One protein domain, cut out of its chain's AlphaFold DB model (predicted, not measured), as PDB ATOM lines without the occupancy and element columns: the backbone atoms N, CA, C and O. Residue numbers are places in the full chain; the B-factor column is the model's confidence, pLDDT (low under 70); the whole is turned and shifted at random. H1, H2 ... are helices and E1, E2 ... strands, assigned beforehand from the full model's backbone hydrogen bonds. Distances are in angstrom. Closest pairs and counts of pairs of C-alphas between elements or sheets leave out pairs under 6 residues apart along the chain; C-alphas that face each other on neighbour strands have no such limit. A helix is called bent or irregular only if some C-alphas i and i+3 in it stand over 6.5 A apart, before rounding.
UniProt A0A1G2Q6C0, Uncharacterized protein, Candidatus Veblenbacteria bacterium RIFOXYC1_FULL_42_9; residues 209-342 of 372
ATOM      1  N   GLU A 209     -45.708  -4.251  54.815       94.31
ATOM      2  CA  GLU A 209     -45.762  -4.967  56.081       94.31
ATOM      3  C   GLU A 209     -44.576  -5.918  56.191       94.31
ATOM      4  O   GLU A 209     -44.254  -6.651  55.250       94.31
ATOM      5  N   ILE A 210     -43.958  -5.944  57.369       95.31
ATOM      6  CA  ILE A 210     -42.878  -6.870  57.695       95.31
ATOM      7  C   ILE A 210     -43.344  -7.729  58.860       95.31
ATOM      8  O   ILE A 210     -43.665  -7.210  59.925       95.31
ATOM      9  N   THR A 211     -43.440  -9.039  58.653       92.62
ATOM     10  CA  THR A 211     -44.035  -9.950  59.641       92.62
ATOM     11  C   THR A 211     -43.182 -11.199  59.825       92.62
ATOM     12  O   THR A 211     -42.691 -11.729  58.823       92.62
ATOM     13  N   PRO A 212     -43.048 -11.740  61.047       89.75
ATOM     14  CA  PRO A 212     -42.373 -13.016  61.260       89.75
ATOM     15  C   PRO A 212     -43.024 -14.136  60.437       89.75
ATOM     16  O   PRO A 212     -44.246 -14.262  60.397       89.75
ATOM     17  N   ALA A 213     -42.204 -14.962  59.790       87.19
ATOM     18  CA  ALA A 213     -42.637 -16.138  59.030       87.19
ATOM     19  C   ALA A 213     -42.214 -17.466  59.693       87.19
ATOM     20  O   ALA A 213     -42.416 -18.538  59.121       87.19
ATOM     21  N   GLY A 214     -41.636 -17.392  60.898       82.19
ATOM     22  CA  GLY A 214     -41.111 -18.530  61.656       82.19
ATOM     23  C   GLY A 214     -39.628 -18.811  61.386       82.19
ATOM     24  O   GLY A 214     -39.066 -18.386  60.379       82.19
ATOM     25  N   GLY A 215     -38.971 -19.506  62.322       78.12
ATOM     26  CA  GLY A 215     -37.563 -19.912  62.190       78.12
ATOM     27  C   GLY A 215     -36.564 -18.753  62.059       78.12
ATOM     28  O   GLY A 215     -35.517 -18.930  61.446       78.12
ATOM     29  N   GLY A 216     -36.899 -17.566  62.577       81.00
ATOM     30  CA  GLY A 216     -36.102 -16.342  62.421       81.00
ATOM     31  C   GLY A 216     -36.186 -15.692  61.037       81.00
ATOM     32  O   GLY A 216     -35.438 -14.763  60.770       81.00
ATOM     33  N   PHE A 217     -37.077 -16.151  60.153       89.19
ATOM     34  CA  PHE A 217     -37.312 -15.530  58.848       89.19
ATOM     35  C   PHE A 217     -38.429 -14.485  58.923       89.19
ATOM     36  O   PHE A 217     -39.404 -14.656  59.663       89.19
ATOM     37  N   PHE A 218     -38.336 -13.448  58.090       92.00
ATOM     38  CA  PHE A 218     -39.353 -12.408  57.963       92.00
ATOM     39  C   PHE A 218     -39.927 -12.347  56.552       92.00
ATOM     40  O   PHE A 218     -39.216 -12.409  55.555       92.00
ATOM     41  N   ARG A 219     -41.242 -12.186  56.473       93.19
ATOM     42  CA  ARG A 219     -41.947 -11.819  55.250       93.19
ATOM     43  C   ARG A 219     -41.857 -10.308  55.079       93.19
ATOM     44  O   ARG A 219     -42.311  -9.598  55.969       93.19
ATOM     45  N   VAL A 220     -41.382  -9.836  53.930       96.69
ATOM     46  CA  VAL A 220     -41.427  -8.412  53.554       96.69
ATOM     47  C   VAL A 220     -42.428  -8.262  52.425       96.69
ATOM     48  O   VAL A 220     -42.126  -8.650  51.304       96.69
ATOM     49  N   PHE A 221     -43.618  -7.739  52.698       96.06
ATOM     50  CA  PHE A 221     -44.708  -7.637  51.727       96.06
ATOM     51  C   PHE A 221     -45.052  -6.176  51.423       96.06
ATOM     52  O   PHE A 221     -45.170  -5.369  52.334       96.06
ATOM     53  N   SER A 222     -45.269  -5.841  50.152       95.50
ATOM     54  CA  SER A 222     -45.714  -4.517  49.703       95.50
ATOM     55  C   SER A 222     -46.723  -4.653  48.566       95.50
ATOM     56  O   SER A 222     -46.569  -5.529  47.712       95.50
ATOM     57  N   GLN A 223     -47.709  -3.751  48.476       93.31
ATOM     58  CA  GLN A 223     -48.641  -3.737  47.333       93.31
ATOM     59  C   GLN A 223     -47.906  -3.517  46.005       93.31
ATOM     60  O   GLN A 223     -48.288  -4.063  44.973       93.31
ATOM     61  N   SER A 224     -46.778  -2.802  46.045       95.50
ATOM     62  CA  SER A 224     -45.905  -2.592  44.892       95.50
ATOM     63  C   SER A 224     -45.312  -3.883  44.322       95.50
ATOM     64  O   SER A 224     -44.879  -3.904  43.169       95.50
ATOM     65  N   HIS A 225     -45.290  -4.986  45.078       96.62
ATOM     66  CA  HIS A 225     -44.782  -6.272  44.589       96.62
ATOM     67  C   HIS A 225     -45.611  -6.847  43.435       96.62
ATOM     68  O   HIS A 225     -45.103  -7.697  42.701       96.62
ATOM     69  N   ILE A 226     -46.822  -6.330  43.179       95.25
ATOM     70  CA  ILE A 226     -47.545  -6.618  41.934       95.25
ATOM     71  C   ILE A 226     -46.717  -6.231  40.700       95.25
ATOM     72  O   ILE A 226     -46.649  -6.997  39.743       95.25
ATOM     73  N   TYR A 227     -45.976  -5.120  40.734       95.00
ATOM     74  CA  TYR A 227     -45.116  -4.716  39.619       95.00
ATOM     75  C   TYR A 227     -43.912  -5.639  39.448       95.00
ATOM     76  O   TYR A 227     -43.501  -5.881  38.317       95.00
ATOM     77  N   ALA A 228     -43.393  -6.221  40.533       95.75
ATOM     78  CA  ALA A 228     -42.397  -7.288  40.443       95.75
ATOM     79  C   ALA A 228     -42.988  -8.558  39.798       95.75
ATOM     80  O   ALA A 228     -42.306  -9.219  39.019       95.75
ATOM     81  N   SER A 229     -44.272  -8.854  40.045       95.00
ATOM     82  CA  SER A 229     -45.000  -9.940  39.368       95.00
ATOM     83  C   SER A 229     -45.113  -9.691  37.868       95.00
ATOM     84  O   SER A 229     -44.839 -10.587  37.077       95.00
ATOM     85  N   LEU A 230     -45.484  -8.479  37.451       92.88
ATOM     86  CA  LEU A 230     -45.517  -8.134  36.027       92.88
ATOM     87  C   LEU A 230     -44.107  -8.161  35.413       92.88
ATOM     88  O   LEU A 230     -43.917  -8.671  34.310       92.88
ATOM     89  N   ALA A 231     -43.111  -7.639  36.129       93.81
ATOM     90  CA  ALA A 231     -41.724  -7.598  35.683       93.81
ATOM     91  C   ALA A 231     -41.134  -8.996  35.462       93.81
ATOM     92  O   ALA A 231     -40.433  -9.192  34.470       93.81
ATOM     93  N   SER A 232     -41.439  -9.975  36.321       94.25
ATOM     94  CA  SER A 232     -40.951 -11.348  36.153       94.25
ATOM     95  C   SER A 232     -41.555 -12.015  34.913       94.25
ATOM     96  O   SER A 232     -40.829 -12.627  34.131       94.25
ATOM     97  N   VAL A 233     -42.854 -11.814  34.662       91.81
ATOM     98  CA  VAL A 233     -43.556 -12.287  33.454       91.81
ATOM     99  C   VAL A 233     -42.938 -11.671  32.196       91.81
ATOM    100  O   VAL A 233     -42.592 -12.389  31.254       91.81
ATOM    101  N   ILE A 234     -42.724 -10.350  32.188       89.88
ATOM    102  CA  ILE A 234     -42.051  -9.647  31.084       89.88
ATOM    103  C   ILE A 234     -40.625 -10.181  30.895       89.88
ATOM    104  O   ILE A 234     -40.226 -10.467  29.767       89.88
ATOM    105  N   GLY A 235     -39.878 -10.361  31.986       91.25
ATOM    106  CA  GLY A 235     -38.519 -10.895  31.989       91.25
ATOM    107  C   GLY A 235     -38.433 -12.284  31.358       91.25
ATOM    108  O   GLY A 235     -37.618 -12.503  30.458       91.25
ATOM    109  N   PHE A 236     -39.337 -13.192  31.727       90.62
ATOM    110  CA  PHE A 236     -39.424 -14.519  31.120       90.62
ATOM    111  C   PHE A 236     -39.790 -14.477  29.634       90.62
ATOM    112  O   PHE A 236     -39.158 -15.171  28.833       90.62
ATOM    113  N   ALA A 237     -40.777 -13.668  29.240       87.94
ATOM    114  CA  ALA A 237     -41.163 -13.517  27.834       87.94
ATOM    115  C   ALA A 237     -39.997 -12.980  26.986       87.94
ATOM    116  O   ALA A 237     -39.729 -13.450  25.874       87.94
ATOM    117  N   TRP A 238     -39.270 -12.009  27.534       86.00
ATOM    118  CA  TRP A 238     -38.080 -11.428  26.933       86.00
ATOM    119  C   TRP A 238     -36.945 -12.447  26.790       86.00
ATOM    120  O   TRP A 238     -36.396 -12.577  25.693       86.00
ATOM    121  N   LEU A 239     -36.628 -13.206  27.844       87.69
ATOM    122  CA  LEU A 239     -35.600 -14.254  27.813       87.69
ATOM    123  C   LEU A 239     -35.923 -15.346  26.792       87.69
ATOM    124  O   LEU A 239     -35.051 -15.718  26.004       87.69
ATOM    125  N   TRP A 240     -37.173 -15.816  26.748       85.06
ATOM    126  CA  TRP A 240     -37.603 -16.811  25.766       85.06
ATOM    127  C   TRP A 240     -37.319 -16.328  24.348       85.06
ATOM    128  O   TRP A 240     -36.615 -16.989  23.576       85.06
ATOM    129  N   ARG A 241     -37.842 -15.148  24.006       83.31
ATOM    130  CA  ARG A 241     -37.704 -14.592  22.663       83.31
ATOM    131  C   ARG A 241     -36.241 -14.372  22.293       83.31
ATOM    132  O   ARG A 241     -35.864 -14.659  21.162       83.31
ATOM    133  N   TYR A 242     -35.430 -13.877  23.221       83.44
ATOM    134  CA  TYR A 242     -34.019 -13.595  22.977       83.44
ATOM    135  C   TYR A 242     -33.213 -14.855  22.666       83.44
ATOM    136  O   TYR A 242     -32.493 -14.908  21.668       83.44
ATOM    137  N   LEU A 243     -33.391 -15.895  23.481       83.12
ATOM    138  CA  LEU A 243     -32.704 -17.173  23.308       83.12
ATOM    139  C   LEU A 243     -33.139 -17.898  22.029       83.12
ATOM    140  O   LEU A 243     -32.338 -18.598  21.420       83.12
ATOM    141  N   GLY A 244     -34.386 -17.706  21.584       80.69
ATOM    142  CA  GLY A 244     -34.881 -18.277  20.327       80.69
ATOM    143  C   GLY A 244     -34.274 -17.639  19.071       80.69
ATOM    144  O   GLY A 244     -34.247 -18.261  18.010       80.69
ATOM    145  N   GLN A 245     -33.752 -16.415  19.185       79.12
ATOM    146  CA  GLN A 245     -33.217 -15.647  18.059       79.12
ATOM    147  C   GLN A 245     -31.706 -15.828  17.836       79.12
ATOM    148  O   GLN A 245     -31.161 -15.137  16.980       79.12
ATOM    149  N   ASN A 246     -31.017 -16.712  18.579       68.06
ATOM    150  CA  ASN A 246     -29.547 -16.863  18.546       68.06
ATOM    151  C   ASN A 246     -28.804 -15.508  18.586       68.06
ATOM    152  O   ASN A 246     -27.773 -15.309  17.944       68.06
ATOM    153  N   SER A 247     -29.366 -14.540  19.310       63.47
ATOM    154  CA  SER A 247     -28.789 -13.203  19.433       63.47
ATOM    155  C   SER A 247     -27.513 -13.248  20.285       63.47
ATOM    156  O   SER A 247     -27.383 -14.103  21.160       63.47
ATOM    157  N   LYS A 248     -26.557 -12.341  20.020       60.12
ATOM    158  CA  LYS A 248     -25.246 -12.270  20.707       60.12
ATOM    159  C   LYS A 248     -25.399 -12.280  22.242       60.12
ATOM    160  O   LYS A 248     -26.437 -11.928  22.771       60.12
ATOM    161  N   ILE A 249     -24.352 -12.559  23.010       61.88
ATOM    162  CA  ILE A 249     -24.428 -12.656  24.485       61.88
ATOM    163  C   ILE A 249     -24.688 -11.326  25.268       61.88
ATOM    164  O   ILE A 249     -25.177 -11.419  26.398       61.88
ATOM    165  N   PRO A 250     -24.442 -10.085  24.775       68.00
ATOM    166  CA  PRO A 250     -24.292  -8.935  25.678       68.00
ATOM    167  C   PRO A 250     -25.585  -8.484  26.378       68.00
ATOM    168  O   PRO A 250     -25.502  -7.928  27.468       68.00
ATOM    169  N   LEU A 251     -26.774  -8.741  25.815       74.00
ATOM    170  CA  LEU A 251     -28.044  -8.377  26.464       74.00
ATOM    171  C   LEU A 251     -28.605  -9.477  27.375       74.00
ATOM    172  O   LEU A 251     -29.515  -9.201  28.151       74.00
ATOM    173  N   LEU A 252     -28.045 -10.691  27.349       81.06
ATOM    174  CA  LEU A 252     -28.554 -11.807  28.149       81.06
ATOM    175  C   LEU A 252     -28.392 -11.554  29.656       81.06
ATOM    176  O   LEU A 252     -29.333 -11.759  30.420       81.06
ATOM    177  N   HIS A 253     -27.223 -11.061  30.082       84.38
ATOM    178  CA  HIS A 253     -26.931 -10.837  31.502       84.38
ATOM    179  C   HIS A 253     -27.858  -9.789  32.146       84.38
ATOM    180  O   HIS A 253     -28.446 -10.103  33.182       84.38
ATOM    181  N   PRO A 254     -28.095  -8.601  31.545       87.19
ATOM    182  CA  PRO A 254     -29.084  -7.655  32.067       87.19
ATOM    183  C   PRO A 254     -30.506  -8.227  32.172       87.19
ATOM    184  O   PRO A 254     -31.221  -7.918  33.123       87.19
ATOM    185  N   MET A 255     -30.926  -9.072  31.223       87.62
ATOM    186  CA  MET A 255     -32.267  -9.676  31.219       87.62
ATOM    187  C   MET A 255     -32.420 -10.738  32.311       87.62
ATOM    188  O   MET A 255     -33.443 -10.773  32.998       87.62
ATOM    189  N   ILE A 256     -31.390 -11.571  32.500       92.12
ATOM    190  CA  ILE A 256     -31.324 -12.527  33.611       92.12
ATOM    191  C   ILE A 256     -31.359 -11.769  34.935       92.12
ATOM    192  O   ILE A 256     -32.182 -12.090  35.784       92.12
ATOM    193  N   PHE A 257     -30.535 -10.731  35.091       93.31
ATOM    194  CA  PHE A 257     -30.485  -9.921  36.308       93.31
ATOM    195  C   PHE A 257     -31.841  -9.277  36.638       93.31
ATOM    196  O   PHE A 257     -32.317  -9.365  37.770       93.31
ATOM    197  N   PHE A 258     -32.512  -8.686  35.647       93.75
ATOM    198  CA  PHE A 258     -33.847  -8.103  35.812       93.75
ATOM    199  C   PHE A 258     -34.910  -9.144  36.211       93.75
ATOM    200  O   PHE A 258     -35.715  -8.929  37.119       93.75
ATOM    201  N   THR A 259     -34.893 -10.313  35.567       95.06
ATOM    202  CA  THR A 259     -35.824 -11.405  35.895       95.06
ATOM    203  C   THR A 259     -35.539 -11.961  37.292       95.06
ATOM    204  O   THR A 259     -36.450 -12.207  38.073       95.06
ATOM    205  N   LEU A 260     -34.267 -12.109  37.652       95.88
ATOM    206  CA  LEU A 260     -33.858 -12.645  38.942       95.88
ATOM    207  C   LEU A 260     -34.215 -11.697  40.094       95.88
ATOM    208  O   LEU A 260     -34.762 -12.139  41.099       95.88
ATOM    209  N   THR A 261     -33.974 -10.393  39.941       95.69
ATOM    210  CA  THR A 261     -34.317  -9.379  40.959       95.69
ATOM    211  C   THR A 261     -35.825  -9.290  41.212       95.69
ATOM    212  O   THR A 261     -36.262  -9.284  42.366       95.69
ATOM    213  N   SER A 262     -36.639  -9.331  40.154       96.75
ATOM    214  CA  SER A 262     -38.100  -9.393  40.297       96.75
ATOM    215  C   SER A 262     -38.572 -10.678  40.995       96.75
ATOM    216  O   SER A 262     -39.413 -10.606  41.893       96.75
ATOM    217  N   LEU A 263     -37.987 -11.839  40.676       97.19
ATOM    218  CA  LEU A 263     -38.283 -13.101  41.369       97.19
ATOM    219  C   LEU A 263     -37.879 -13.078  42.850       97.19
ATOM    220  O   LEU A 263     -38.649 -13.547  43.685       97.19
ATOM    221  N   ILE A 264     -36.719 -12.510  43.194       97.25
ATOM    222  CA  ILE A 264     -36.280 -12.359  44.593       97.25
ATOM    223  C   ILE A 264     -37.314 -11.561  45.389       97.25
ATOM    224  O   ILE A 264     -37.710 -11.986  46.473       97.25
ATOM    225  N   THR A 265     -37.805 -10.454  44.826       97.12
ATOM    226  CA  THR A 265     -38.856  -9.631  45.442       97.12
ATOM    227  C   THR A 265     -40.122 -10.440  45.708       97.12
ATOM    228  O   THR A 265     -40.659 -10.422  46.815       97.12
ATOM    229  N   LEU A 266     -40.584 -11.201  44.711       96.50
ATOM    230  CA  LEU A 266     -41.774 -12.038  44.848       96.50
ATOM    231  C   LEU A 266     -41.589 -13.108  45.918       96.50
ATOM    232  O   LEU A 266     -42.481 -13.298  46.743       96.50
ATOM    233  N   ILE A 267     -40.450 -13.793  45.939       95.75
ATOM    234  CA  ILE A 267     -40.194 -14.873  46.896       95.75
ATOM    235  C   ILE A 267     -40.056 -14.319  48.321       95.75
ATOM    236  O   ILE A 267     -40.670 -14.868  49.235       95.75
ATOM    237  N   ALA A 268     -39.349 -13.201  48.512       95.88
ATOM    238  CA  ALA A 268     -39.231 -12.528  49.809       95.88
ATOM    239  C   ALA A 268     -40.587 -12.040  50.363       95.88
ATOM    240  O   ALA A 268     -40.774 -11.963  51.579       95.88
ATOM    241  N   SER A 269     -41.561 -11.782  49.480       95.44
ATOM    242  CA  SER A 269     -42.920 -11.390  49.871       95.44
ATOM    243  C   SER A 269     -43.756 -12.496  50.509       95.44
ATOM    244  O   SER A 269     -44.773 -12.193  51.134       95.44
ATOM    245  N   LEU A 270     -43.379 -13.771  50.330       92.50
ATOM    246  CA  LEU A 270     -44.150 -14.961  50.736       92.50
ATOM    247  C   LEU A 270     -45.661 -14.890  50.411       92.50
ATOM    248  O   LEU A 270     -46.490 -15.537  51.069       92.50
ATOM    249  N   SER A 271     -46.032 -14.102  49.396       92.06
ATOM    250  CA  SER A 271     -47.416 -13.845  49.016       92.06
ATOM    251  C   SER A 271     -47.901 -14.875  48.004       92.06
ATOM    252  O   SER A 271     -47.548 -14.843  46.826       92.06
ATOM    253  N   ARG A 272     -48.772 -15.781  48.461       87.75
ATOM    254  CA  ARG A 272     -49.324 -16.863  47.630       87.75
ATOM    255  C   ARG A 272     -50.114 -16.352  46.433       87.75
ATOM    256  O   ARG A 272     -50.038 -16.953  45.371       87.75
ATOM    257  N   SER A 273     -50.865 -15.262  46.595       89.44
ATOM    258  CA  SER A 273     -51.646 -14.683  45.498       89.44
ATOM    259  C   SER A 273     -50.738 -14.113  44.413       89.44
ATOM    260  O   SER A 273     -50.991 -14.349  43.234       89.44
ATOM    261  N   LEU A 274     -49.646 -13.439  44.793       92.31
ATOM    262  CA  LEU A 274     -48.652 -12.956  43.833       92.31
ATOM    263  C   LEU A 274     -47.914 -14.115  43.159       92.31
ATOM    264  O   LEU A 274     -47.720 -14.083  41.947       92.31
ATOM    265  N   TRP A 275     -47.548 -15.161  43.904       92.31
ATOM    266  CA  TRP A 275     -46.911 -16.353  43.333       92.31
ATOM    267  C   TRP A 275     -47.817 -17.064  42.334       92.31
ATOM    268  O   TRP A 275     -47.373 -17.399  41.240       92.31
ATOM    269  N   LEU A 276     -49.089 -17.260  42.691       91.12
ATOM    270  CA  LEU A 276     -50.073 -17.895  41.824       91.12
ATOM    271  C   LEU A 276     -50.329 -17.055  40.571       91.12
ATOM    272  O   LEU A 276     -50.332 -17.602  39.473       91.12
ATOM    273  N   GLY A 277     -50.494 -15.738  40.721       90.81
ATOM    274  CA  GLY A 277     -50.680 -14.821  39.596       90.81
ATOM    275  C   GLY A 277     -49.481 -14.813  38.647       90.81
ATOM    276  O   GLY A 277     -49.655 -14.958  37.438       90.81
ATOM    277  N   ALA A 278     -48.261 -14.723  39.189       91.94
ATOM    278  CA  ALA A 278     -47.028 -14.798  38.409       91.94
ATOM    279  C   ALA A 278     -46.890 -16.146  37.691       91.94
ATOM    280  O   ALA A 278     -46.585 -16.169  36.503       91.94
ATOM    281  N   ALA A 279     -47.145 -17.260  38.385       91.12
ATOM    282  CA  ALA A 279     -47.071 -18.600  37.809       91.12
ATOM    283  C   ALA A 279     -48.102 -18.787  36.688       91.12
ATOM    284  O   ALA A 279     -47.743 -19.217  35.597       91.12
ATOM    285  N   ALA A 280     -49.362 -18.409  36.922       90.50
ATOM    286  CA  ALA A 280     -50.413 -18.483  35.913       90.50
ATOM    287  C   ALA A 280     -50.051 -17.657  34.671       90.50
ATOM    288  O   ALA A 280     -50.068 -18.179  33.559       90.50
ATOM    289  N   ALA A 281     -49.642 -16.399  34.851       87.94
ATOM    290  CA  ALA A 281     -49.214 -15.545  33.748       87.94
ATOM    291  C   ALA A 281     -47.998 -16.127  33.011       87.94
ATOM    292  O   ALA A 281     -47.969 -16.129  31.783       87.94
ATOM    293  N   TRP A 282     -47.030 -16.680  33.744       85.19
ATOM    294  CA  TRP A 282     -45.850 -17.333  33.188       85.19
ATOM    295  C   TRP A 282     -46.212 -18.543  32.305       85.19
ATOM    296  O   TRP A 282     -45.711 -18.645  31.183       85.19
ATOM    297  N   PHE A 283     -47.143 -19.403  32.735       82.06
ATOM    298  CA  PHE A 283     -47.641 -20.529  31.930       82.06
ATOM    299  C   PHE A 283     -48.475 -20.104  30.716       82.06
ATOM    300  O   PHE A 283     -48.551 -20.850  29.737       82.06
ATOM    301  N   LEU A 284     -49.068 -18.909  30.742       84.75
ATOM    302  CA  LEU A 284     -49.793 -18.351  29.599       84.75
ATOM    303  C   LEU A 284     -48.860 -17.740  28.537       84.75
ATOM    304  O   LEU A 284     -49.246 -17.691  27.372       84.75
ATOM    305  N   ILE A 285     -47.628 -17.333  28.878       81.44
ATOM    306  CA  ILE A 285     -46.645 -16.802  27.904       81.44
ATOM    307  C   ILE A 285     -46.442 -17.740  26.694       81.44
ATOM    308  O   ILE A 285     -46.539 -17.239  25.574       81.44
ATOM    309  N   PRO A 286     -46.190 -19.061  26.858       72.50
ATOM    310  CA  PRO A 286     -46.132 -20.007  25.740       72.50
ATOM    311  C   PRO A 286     -47.346 -19.957  24.811       72.50
ATOM    312  O   PRO A 286     -47.199 -20.046  23.597       72.50
ATOM    313  N   LEU A 287     -48.540 -19.851  25.401       70.31
ATOM    314  CA  LEU A 287     -49.825 -19.954  24.710       70.31
ATOM    315  C   LEU A 287     -50.161 -18.669  23.948       70.31
ATOM    316  O   LEU A 287     -50.818 -18.714  22.914       70.31
ATOM    317  N   LEU A 288     -49.677 -17.532  24.451       70.12
ATOM    318  CA  LEU A 288     -49.823 -16.212  23.841       70.12
ATOM    319  C   LEU A 288     -48.649 -15.849  22.917       70.12
ATOM    320  O   LEU A 288     -48.653 -14.780  22.300       70.12
ATOM    321  N   ALA A 289     -47.622 -16.699  22.833       65.62
ATOM    322  CA  ALA A 289     -46.453 -16.442  22.010       65.62
ATOM    323  C   ALA A 289     -46.856 -16.390  20.529       65.62
ATOM    324  O   ALA A 289     -47.339 -17.361  19.951       65.62
ATOM    325  N   LEU A 290     -46.659 -15.211  19.934       56.03
ATOM    326  CA  LEU A 290     -47.109 -14.876  18.586       56.03
ATOM    327  C   LEU A 290     -46.602 -15.890  17.542       56.03
ATOM    328  O   LEU A 290     -45.396 -16.169  17.513       56.03
ATOM    329  N   PRO A 291     -47.475 -16.387  16.645       53.47
ATOM    330  CA  PRO A 291     -47.065 -17.270  15.562       53.47
ATOM    331  C   PRO A 291     -46.000 -16.593  14.679       53.47
ATOM    332  O   PRO A 291     -46.094 -15.407  14.364       53.47
ATOM    333  N   GLY A 292     -44.969 -17.351  14.283       57.47
ATOM    334  CA  GLY A 292     -44.011 -16.939  13.244       57.47
ATOM    335  C   GLY A 292     -42.593 -16.542  13.686       57.47
ATOM    336  O   GLY A 292     -41.834 -16.048  12.854       57.47
ATOM    337  N   LYS A 293     -42.176 -16.747  14.947       63.47
ATOM    338  CA  LYS A 293     -40.774 -16.513  15.375       63.47
ATOM    339  C   LYS A 293     -40.093 -17.786  15.869       63.47
ATOM    340  O   LYS A 293     -40.731 -18.636  16.478       63.47
ATOM    341  N   LYS A 294     -38.775 -17.896  15.637       65.25
ATOM    342  CA  LYS A 294     -37.940 -18.950  16.229       65.25
ATOM    343  C   LYS A 294     -37.934 -18.765  17.746       65.25
ATOM    344  O   LYS A 294     -37.434 -17.766  18.259       65.25
ATOM    345  N   LEU A 295     -38.552 -19.708  18.438       71.69
ATOM    346  CA  LEU A 295     -38.653 -19.773  19.887       71.69
ATOM    347  C   LEU A 295     -37.830 -20.974  20.363       71.69
ATOM    348  O   LEU A 295     -37.734 -21.977  19.656       71.69
ATOM    349  N   ILE A 296     -37.226 -20.888  21.553       76.88
ATOM    350  CA  ILE A 296     -36.659 -22.091  22.178       76.88
ATOM    351  C   ILE A 296     -37.777 -23.098  22.466       76.88
ATOM    352  O   ILE A 296     -38.934 -22.709  22.634       76.88
ATOM    353  N   SER A 297     -37.424 -24.384  22.542       84.38
ATOM    354  CA  SER A 297     -38.381 -25.422  22.921       84.38
ATOM    355  C   SER A 297     -38.967 -25.139  24.306       84.38
ATOM    356  O   SER A 297     -38.267 -24.660  25.204       84.38
ATOM    357  N   LEU A 298     -40.240 -25.495  24.495       83.81
ATOM    358  CA  LEU A 298     -40.939 -25.351  25.774       83.81
ATOM    359  C   LEU A 298     -40.157 -26.008  26.926       83.81
ATOM    360  O   LEU A 298     -40.048 -25.441  28.005       83.81
ATOM    361  N   THR A 299     -39.520 -27.153  26.672       85.81
ATOM    362  CA  THR A 299     -38.668 -27.852  27.645       85.81
ATOM    363  C   THR A 299     -37.485 -27.009  28.127       85.81
ATOM    364  O   THR A 299     -37.259 -26.906  29.331       85.81
ATOM    365  N   LYS A 300     -36.752 -26.356  27.213       86.69
ATOM    366  CA  LYS A 300     -35.626 -25.474  27.563       86.69
ATOM    367  C   LYS A 300     -36.106 -24.250  28.336       86.69
ATOM    368  O   LYS A 300     -35.463 -23.847  29.300       86.69
ATOM    369  N   TYR A 301     -37.238 -23.682  27.930       87.25
ATOM    370  CA  TYR A 301     -37.847 -22.550  28.618       87.25
ATOM    371  C   TYR A 301     -38.225 -22.885  30.066       87.25
ATOM    372  O   TYR A 301     -37.854 -22.152  30.986       87.25
ATOM    373  N   LEU A 302     -38.905 -24.016  30.277       89.50
ATOM    374  CA  LEU A 302     -39.283 -24.485  31.609       89.50
ATOM    375  C   LEU A 302     -38.047 -24.750  32.479       89.50
ATOM    376  O   LEU A 302     -38.012 -24.300  33.621       89.50
ATOM    377  N   LEU A 303     -37.004 -25.386  31.931       91.56
ATOM    378  CA  LEU A 303     -35.751 -25.639  32.650       91.56
ATOM    379  C   LEU A 303     -35.084 -24.338  33.127       91.56
ATOM    380  O   LEU A 303     -34.767 -24.206  34.307       91.56
ATOM    381  N   ILE A 304     -34.898 -23.364  32.227       90.81
ATOM    382  CA  ILE A 304     -34.288 -22.063  32.560       90.81
ATOM    383  C   ILE A 304     -35.088 -21.363  33.654       90.81
ATOM    384  O   ILE A 304     -34.522 -20.776  34.573       90.81
ATOM    385  N   SER A 305     -36.408 -21.445  33.571       90.94
ATOM    386  CA  SER A 305     -37.269 -20.780  34.533       90.94
ATOM    387  C   SER A 305     -37.227 -21.438  35.911       90.94
ATOM    388  O   SER A 305     -37.143 -20.727  36.909       90.94
ATOM    389  N   ILE A 306     -37.185 -22.774  35.981       93.50
ATOM    390  CA  ILE A 306     -36.956 -23.509  37.235       93.50
ATOM    391  C   ILE A 306     -35.611 -23.101  37.847       93.50
ATOM    392  O   ILE A 306     -35.552 -22.809  39.038       93.50
ATOM    393  N   ILE A 307     -34.548 -23.013  37.038       95.31
ATOM    394  CA  ILE A 307     -33.218 -22.578  37.492       95.31
ATOM    395  C   ILE A 307     -33.274 -21.156  38.062       95.31
ATOM    396  O   ILE A 307     -32.722 -20.917  39.134       95.31
ATOM    397  N   LEU A 308     -33.953 -20.219  37.396       95.56
ATOM    398  CA  LEU A 308     -34.082 -18.839  37.875       95.56
ATOM    399  C   LEU A 308     -34.898 -18.744  39.167       95.56
ATOM    400  O   LEU A 308     -34.497 -18.024  40.080       95.56
ATOM    401  N   ILE A 309     -35.997 -19.492  39.282       95.19
ATOM    402  CA  ILE A 309     -36.818 -19.534  40.502       95.19
ATOM    403  C   ILE A 309     -36.023 -20.140  41.660       95.19
ATOM    404  O   ILE A 309     -35.992 -19.564  42.747       95.19
ATOM    405  N   ALA A 310     -35.332 -21.259  41.427       95.19
ATOM    406  CA  ALA A 310     -34.474 -21.892  42.424       95.19
ATOM    407  C   ALA A 310     -33.320 -20.968  42.841       95.19
ATOM    408  O   ALA A 310     -33.018 -20.857  44.027       95.19
ATOM    409  N   SER A 311     -32.720 -20.253  41.885       96.44
ATOM    410  CA  SER A 311     -31.663 -19.270  42.154       96.44
ATOM    411  C   SER A 311     -32.179 -18.111  43.004       96.44
ATOM    412  O   SER A 311     -31.537 -17.739  43.981       96.44
ATOM    413  N   ALA A 312     -33.359 -17.574  42.684       96.81
ATOM    414  CA  ALA A 312     -33.982 -16.506  43.458       96.81
ATOM    415  C   ALA A 312     -34.333 -16.966  44.885       96.81
ATOM    416  O   ALA A 312     -34.024 -16.261  45.845       96.81
ATOM    417  N   ALA A 313     -34.903 -18.165  45.047       95.00
ATOM    418  CA  ALA A 313     -35.179 -18.749  46.361       95.00
ATOM    419  C   ALA A 313     -33.893 -18.977  47.168       95.00
ATOM    420  O   ALA A 313     -33.832 -18.644  48.353       95.00
ATOM    421  N   GLY A 314     -32.848 -19.494  46.516       94.19
ATOM    422  CA  GLY A 314     -31.525 -19.673  47.103       94.19
ATOM    423  C   GLY A 314     -30.910 -18.353  47.563       94.19
ATOM    424  O   GLY A 314     -30.393 -18.288  48.672       94.19
ATOM    425  N   MET A 315     -31.029 -17.284  46.768       95.00
ATOM    426  CA  MET A 315     -30.563 -15.944  47.142       95.00
ATOM    427  C   MET A 315     -31.334 -15.372  48.333       95.00
ATOM    428  O   MET A 315     -30.712 -14.844  49.250       95.00
ATOM    429  N   VAL A 316     -32.661 -15.520  48.372       95.06
ATOM    430  CA  VAL A 316     -33.481 -15.098  49.522       95.06
ATOM    431  C   VAL A 316     -33.049 -15.827  50.800       95.06
ATOM    432  O   VAL A 316     -32.858 -15.194  51.838       95.06
ATOM    433  N   LEU A 317     -32.831 -17.144  50.727       92.94
ATOM    434  CA  LEU A 317     -32.322 -17.921  51.862       92.94
ATOM    435  C   LEU A 317     -30.895 -17.531  52.245       92.94
ATOM    436  O   LEU A 317     -30.583 -17.480  53.431       92.94
ATOM    437  N   ALA A 318     -30.031 -17.261  51.265       92.38
ATOM    438  CA  ALA A 318     -28.663 -16.826  51.514       92.38
ATOM    439  C   ALA A 318     -28.649 -15.493  52.268       92.38
ATOM    440  O   ALA A 318     -27.969 -15.387  53.282       92.38
ATOM    441  N   VAL A 319     -29.461 -14.521  51.840       93.12
ATOM    442  CA  VAL A 319     -29.615 -13.229  52.527       93.12
ATOM    443  C   VAL A 319     -30.130 -13.416  53.950       93.12
ATOM    444  O   VAL A 319     -29.613 -12.783  54.857       93.12
ATOM    445  N   ALA A 320     -31.101 -14.300  54.178       90.25
ATOM    446  CA  ALA A 320     -31.630 -14.552  55.521       90.25
ATOM    447  C   ALA A 320     -30.650 -15.300  56.453       90.25
ATOM    448  O   ALA A 320     -30.836 -15.320  57.668       90.25
ATOM    449  N   ARG A 321     -29.615 -15.943  55.902       90.06
ATOM    450  CA  ARG A 321     -28.633 -16.744  56.656       90.06
ATOM    451  C   ARG A 321     -27.255 -16.105  56.760       90.06
ATOM    452  O   ARG A 321     -26.385 -16.667  57.425       90.06
ATOM    453  N   VAL A 322     -27.006 -15.012  56.044       89.50
ATOM    454  CA  VAL A 322     -25.661 -14.448  55.936       89.50
ATOM    455  C   VAL A 322     -25.229 -13.856  57.275       89.50
ATOM    456  O   VAL A 322     -25.737 -12.843  57.725       89.50
ATOM    457  N   ASN A 323     -24.240 -14.466  57.922       85.56
ATOM    458  CA  ASN A 323     -23.735 -13.990  59.211       85.56
ATOM    459  C   ASN A 323     -22.735 -12.837  59.025       85.56
ATOM    460  O   ASN A 323     -21.547 -12.993  59.312       85.56
ATOM    461  N   TRP A 324     -23.188 -11.705  58.489       79.94
ATOM    462  CA  TRP A 324     -22.349 -10.525  58.289       79.94
ATOM    463  C   TRP A 324     -23.157  -9.227  58.325       79.94
ATOM    464  O   TRP A 324     -24.119  -9.141  57.565       79.94
ATOM    465  N   PRO A 325     -22.739  -8.189  59.086       79.94
ATOM    466  CA  PRO A 325     -21.770  -8.232  60.193       79.94
ATOM    467  C   PRO A 325     -22.352  -8.835  61.484       79.94
ATOM    468  O   PRO A 325     -21.610  -9.096  62.427       79.94
ATOM    469  N   VAL A 326     -23.667  -9.066  61.536       82.12
ATOM    470  CA  VAL A 326     -24.380  -9.650  62.681       82.12
ATOM    471  C   VAL A 326     -24.822 -11.071  62.328       82.12
ATOM    472  O   VAL A 326     -25.073 -11.375  61.162       82.12
ATOM    473  N   LYS A 327     -24.884 -11.965  63.320       80.75
ATOM    474  CA  LYS A 327     -25.419 -13.319  63.121       80.75
ATOM    475  C   LYS A 327     -26.930 -13.260  62.896       80.75
ATOM    476  O   LYS A 327     -27.611 -12.471  63.542       80.75
ATOM    477  N   SER A 328     -27.441 -14.120  62.021       81.00
ATOM    478  CA  SER A 328     -28.887 -14.288  61.853       81.00
ATOM    479  C   SER A 328     -29.530 -14.696  63.183       81.00
ATOM    480  O   SER A 328     -28.984 -15.531  63.910       81.00
ATOM    481  N   LEU A 329     -30.687 -14.111  63.506       76.06
ATOM    482  CA  LEU A 329     -31.417 -14.375  64.753       76.06
ATOM    483  C   LEU A 329     -32.095 -15.753  64.773       76.06
ATOM    484  O   LEU A 329     -32.641 -16.162  65.799       76.06
ATOM    485  N   GLY A 330     -32.070 -16.492  63.662       73.06
ATOM    486  CA  GLY A 330     -32.608 -17.842  63.612       73.06
ATOM    487  C   GLY A 330     -32.051 -18.698  62.483       73.06
ATOM    488  O   GLY A 330     -31.138 -18.330  61.748       73.06
ATOM    489  N   SER A 331     -32.610 -19.895  62.358       72.00
ATOM    490  CA  SER A 331     -32.178 -20.925  61.416       72.00
ATOM    491  C   SER A 331     -33.003 -20.909  60.129       72.00
ATOM    492  O   SER A 331     -33.375 -21.978  59.639       72.00
ATOM    493  N   ALA A 332     -33.289 -19.712  59.589       74.06
ATOM    494  CA  ALA A 332     -34.101 -19.473  58.390       74.06
ATOM    495  C   ALA A 332     -33.997 -20.647  57.409       74.06
ATOM    496  O   ALA A 332     -32.920 -20.916  56.884       74.06
ATOM    497  N   SER A 333     -35.062 -21.423  57.211       79.88
ATOM    498  CA  SER A 333     -34.982 -22.698  56.491       79.88
ATOM    499  C   SER A 333     -35.908 -22.746  55.288       79.88
ATOM    500  O   SER A 333     -36.887 -22.008  55.202       79.88
ATOM    501  N   ALA A 334     -35.625 -23.664  54.358       81.25
ATOM    502  CA  ALA A 334     -36.516 -23.931  53.230       81.25
ATOM    503  C   ALA A 334     -37.926 -24.368  53.687       81.25
ATOM    504  O   ALA A 334     -38.883 -24.265  52.922       81.25
ATOM    505  N   GLN A 335     -38.076 -24.788  54.950       83.06
ATOM    506  CA  GLN A 335     -39.365 -25.113  55.555       83.06
ATOM    507  C   GLN A 335     -40.301 -23.900  55.619       83.06
ATOM    508  O   GLN A 335     -41.512 -24.078  55.549       83.06
ATOM    509  N   VAL A 336     -39.770 -22.671  55.655       84.56
ATOM    510  CA  VAL A 336     -40.583 -21.445  55.573       84.56
ATOM    511  C   VAL A 336     -41.406 -21.427  54.284       84.56
ATOM    512  O   VAL A 336     -42.583 -21.075  54.317       84.56
ATOM    513  N   PHE A 337     -40.831 -21.872  53.162       84.00
ATOM    514  CA  PHE A 337     -41.557 -21.980  51.898       84.00
ATOM    515  C   PHE A 337     -42.558 -23.136  51.911       84.00
ATOM    516  O   PHE A 337     -43.690 -22.952  51.471       84.00
ATOM    517  N   ALA A 338     -42.179 -24.294  52.463       82.81
ATOM    518  CA  ALA A 338     -43.068 -25.451  52.580       82.81
ATOM    519  C   ALA A 338     -44.323 -25.127  53.412       82.81
ATOM    520  O   ALA A 338     -45.441 -25.430  52.999       82.81
ATOM    521  N   ASN A 339     -44.151 -24.411  54.525       82.12
ATOM    522  CA  ASN A 339     -45.239 -24.010  55.416       82.12
ATOM    523  C   ASN A 339     -46.261 -23.088  54.730       82.12
ATOM    524  O   ASN A 339     -47.423 -23.077  55.126       82.12
ATOM    525  N   ARG A 340     -45.883 -22.355  53.667       79.75
ATOM    526  CA  ARG A 340     -46.841 -21.532  52.901       79.75
ATOM    527  C   ARG A 340     -47.873 -22.378  52.154       79.75
ATOM    528  O   ARG A 340     -48.989 -21.908  51.938       79.75
ATOM    529  N   PHE A 341     -47.523 -23.603  51.768       74.75
ATOM    530  CA  PHE A 341     -48.437 -24.522  51.085       74.75
ATOM    531  C   PHE A 341     -49.361 -25.280  52.054       74.75
ATOM    532  O   PHE A 341     -50.251 -25.996  51.603       74.75
ATOM    533  N   GLY A 342     -49.181 -25.105  53.368       70.81
ATOM    534  CA  GLY A 342     -50.049 -25.673  54.396       70.81
ATOM    535  C   GLY A 342     -51.390 -24.945  54.559       70.81
ATOM    536  O   GLY A 342     -51.642 -23.878  53.987       70.81
TER     537      GLY A 342
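This is residues 209 to 342 of the 372 residues of an uncharacterized protein of Candidatus Veblenbacteria bacterium RIFOXYC1_FULL_42_9 (UniProt A0A1G2Q6C0). Four long helices run roughly along one axis: H2, H1 and H3 lie in a row with H1 in the middle, and H4 crosses H2 on one side of that row. At one end of these helices sits a small hairpin of two strands, E1 and E2, with the short helix H5 near it, and residues 322 to 327 stick out at that end. The printed part has 134 residues, with five named helices and two named strands in the order E1 E2 H1 H2 H3 H4 H5, the two strands making an antiparallel sheet. The class is mostly helix; the whole is compact, with a radius of gyration of the C-alphas of 16.3 A, and its outline is elongated, 52 by 29 by 25 A.

Strand E1 is residues 209 to 214, beginning at C-alpha 209 (-45.762, -4.967, 56.081), and E2 is residues 217 to 221. H1, residues 225 to 244, is 28.8 A long, and H2, residues 249 to 268, is 29.3 A. H2 is only just irregular: C-alphas 250 and 253 are 6.7 A apart. H3, residues 272 to 288, measures 23.8 A. H4, residues 298 to 321, is the longest helix at 34.3 A, beginning at C-alpha 298 (-40.939, -25.351, 25.774). H5 is residues 335 to 340, ending at C-alpha 340 (-46.841, -21.532, 52.901).

E1 and E2 form an antiparallel hairpin at 152 degrees, with N 211 and O 219 at 3.0 A and N 219 and O 211 at 2.8 A, within hydrogen-bond range. The closest C-alphas of E2 and H2 are those of Val 220 and Ala 268, 6.0 A apart; those of E1 and H5 are Ala 213 and Val 336, 6.7 A apart. H1 and H2 form a helical hairpin and touch, closest at the C-alphas of Gly 235 and Thr 259, 4.8 A, at a shallow tilt of 30 degrees, opposite ways. H1 and H3 touch at the C-alphas of Ser 229 and Ala 278, 5.4 A, at a shallow tilt of 29 degrees, the same way. H2, with residues 259 to 268 alone, touches H4 at a steep tilt of 57 degrees; the closest C-alphas, of Ile 264 and Ala 312, are 4.9 A apart. H3 and H4 are close but not clearly touching, and H4 and H5 are apart. Every O i to N i+4 pair is within hydrogen-bond range in H1 and H4; the counts are 14 of 16 in H2, 11 of 13 in H3 and 1 of 2 in H5.

The two C-alphas farthest apart, those of Gly 292 and Val 326, are 53.7 A apart. The printed part has no cut. The link from H4 to H5, 13 residues, is long, and its residues 322 to 327 stand free. Mean pLDDT of the printed part is 86.0; residues 246 to 250 and 289 to 294 are under 70.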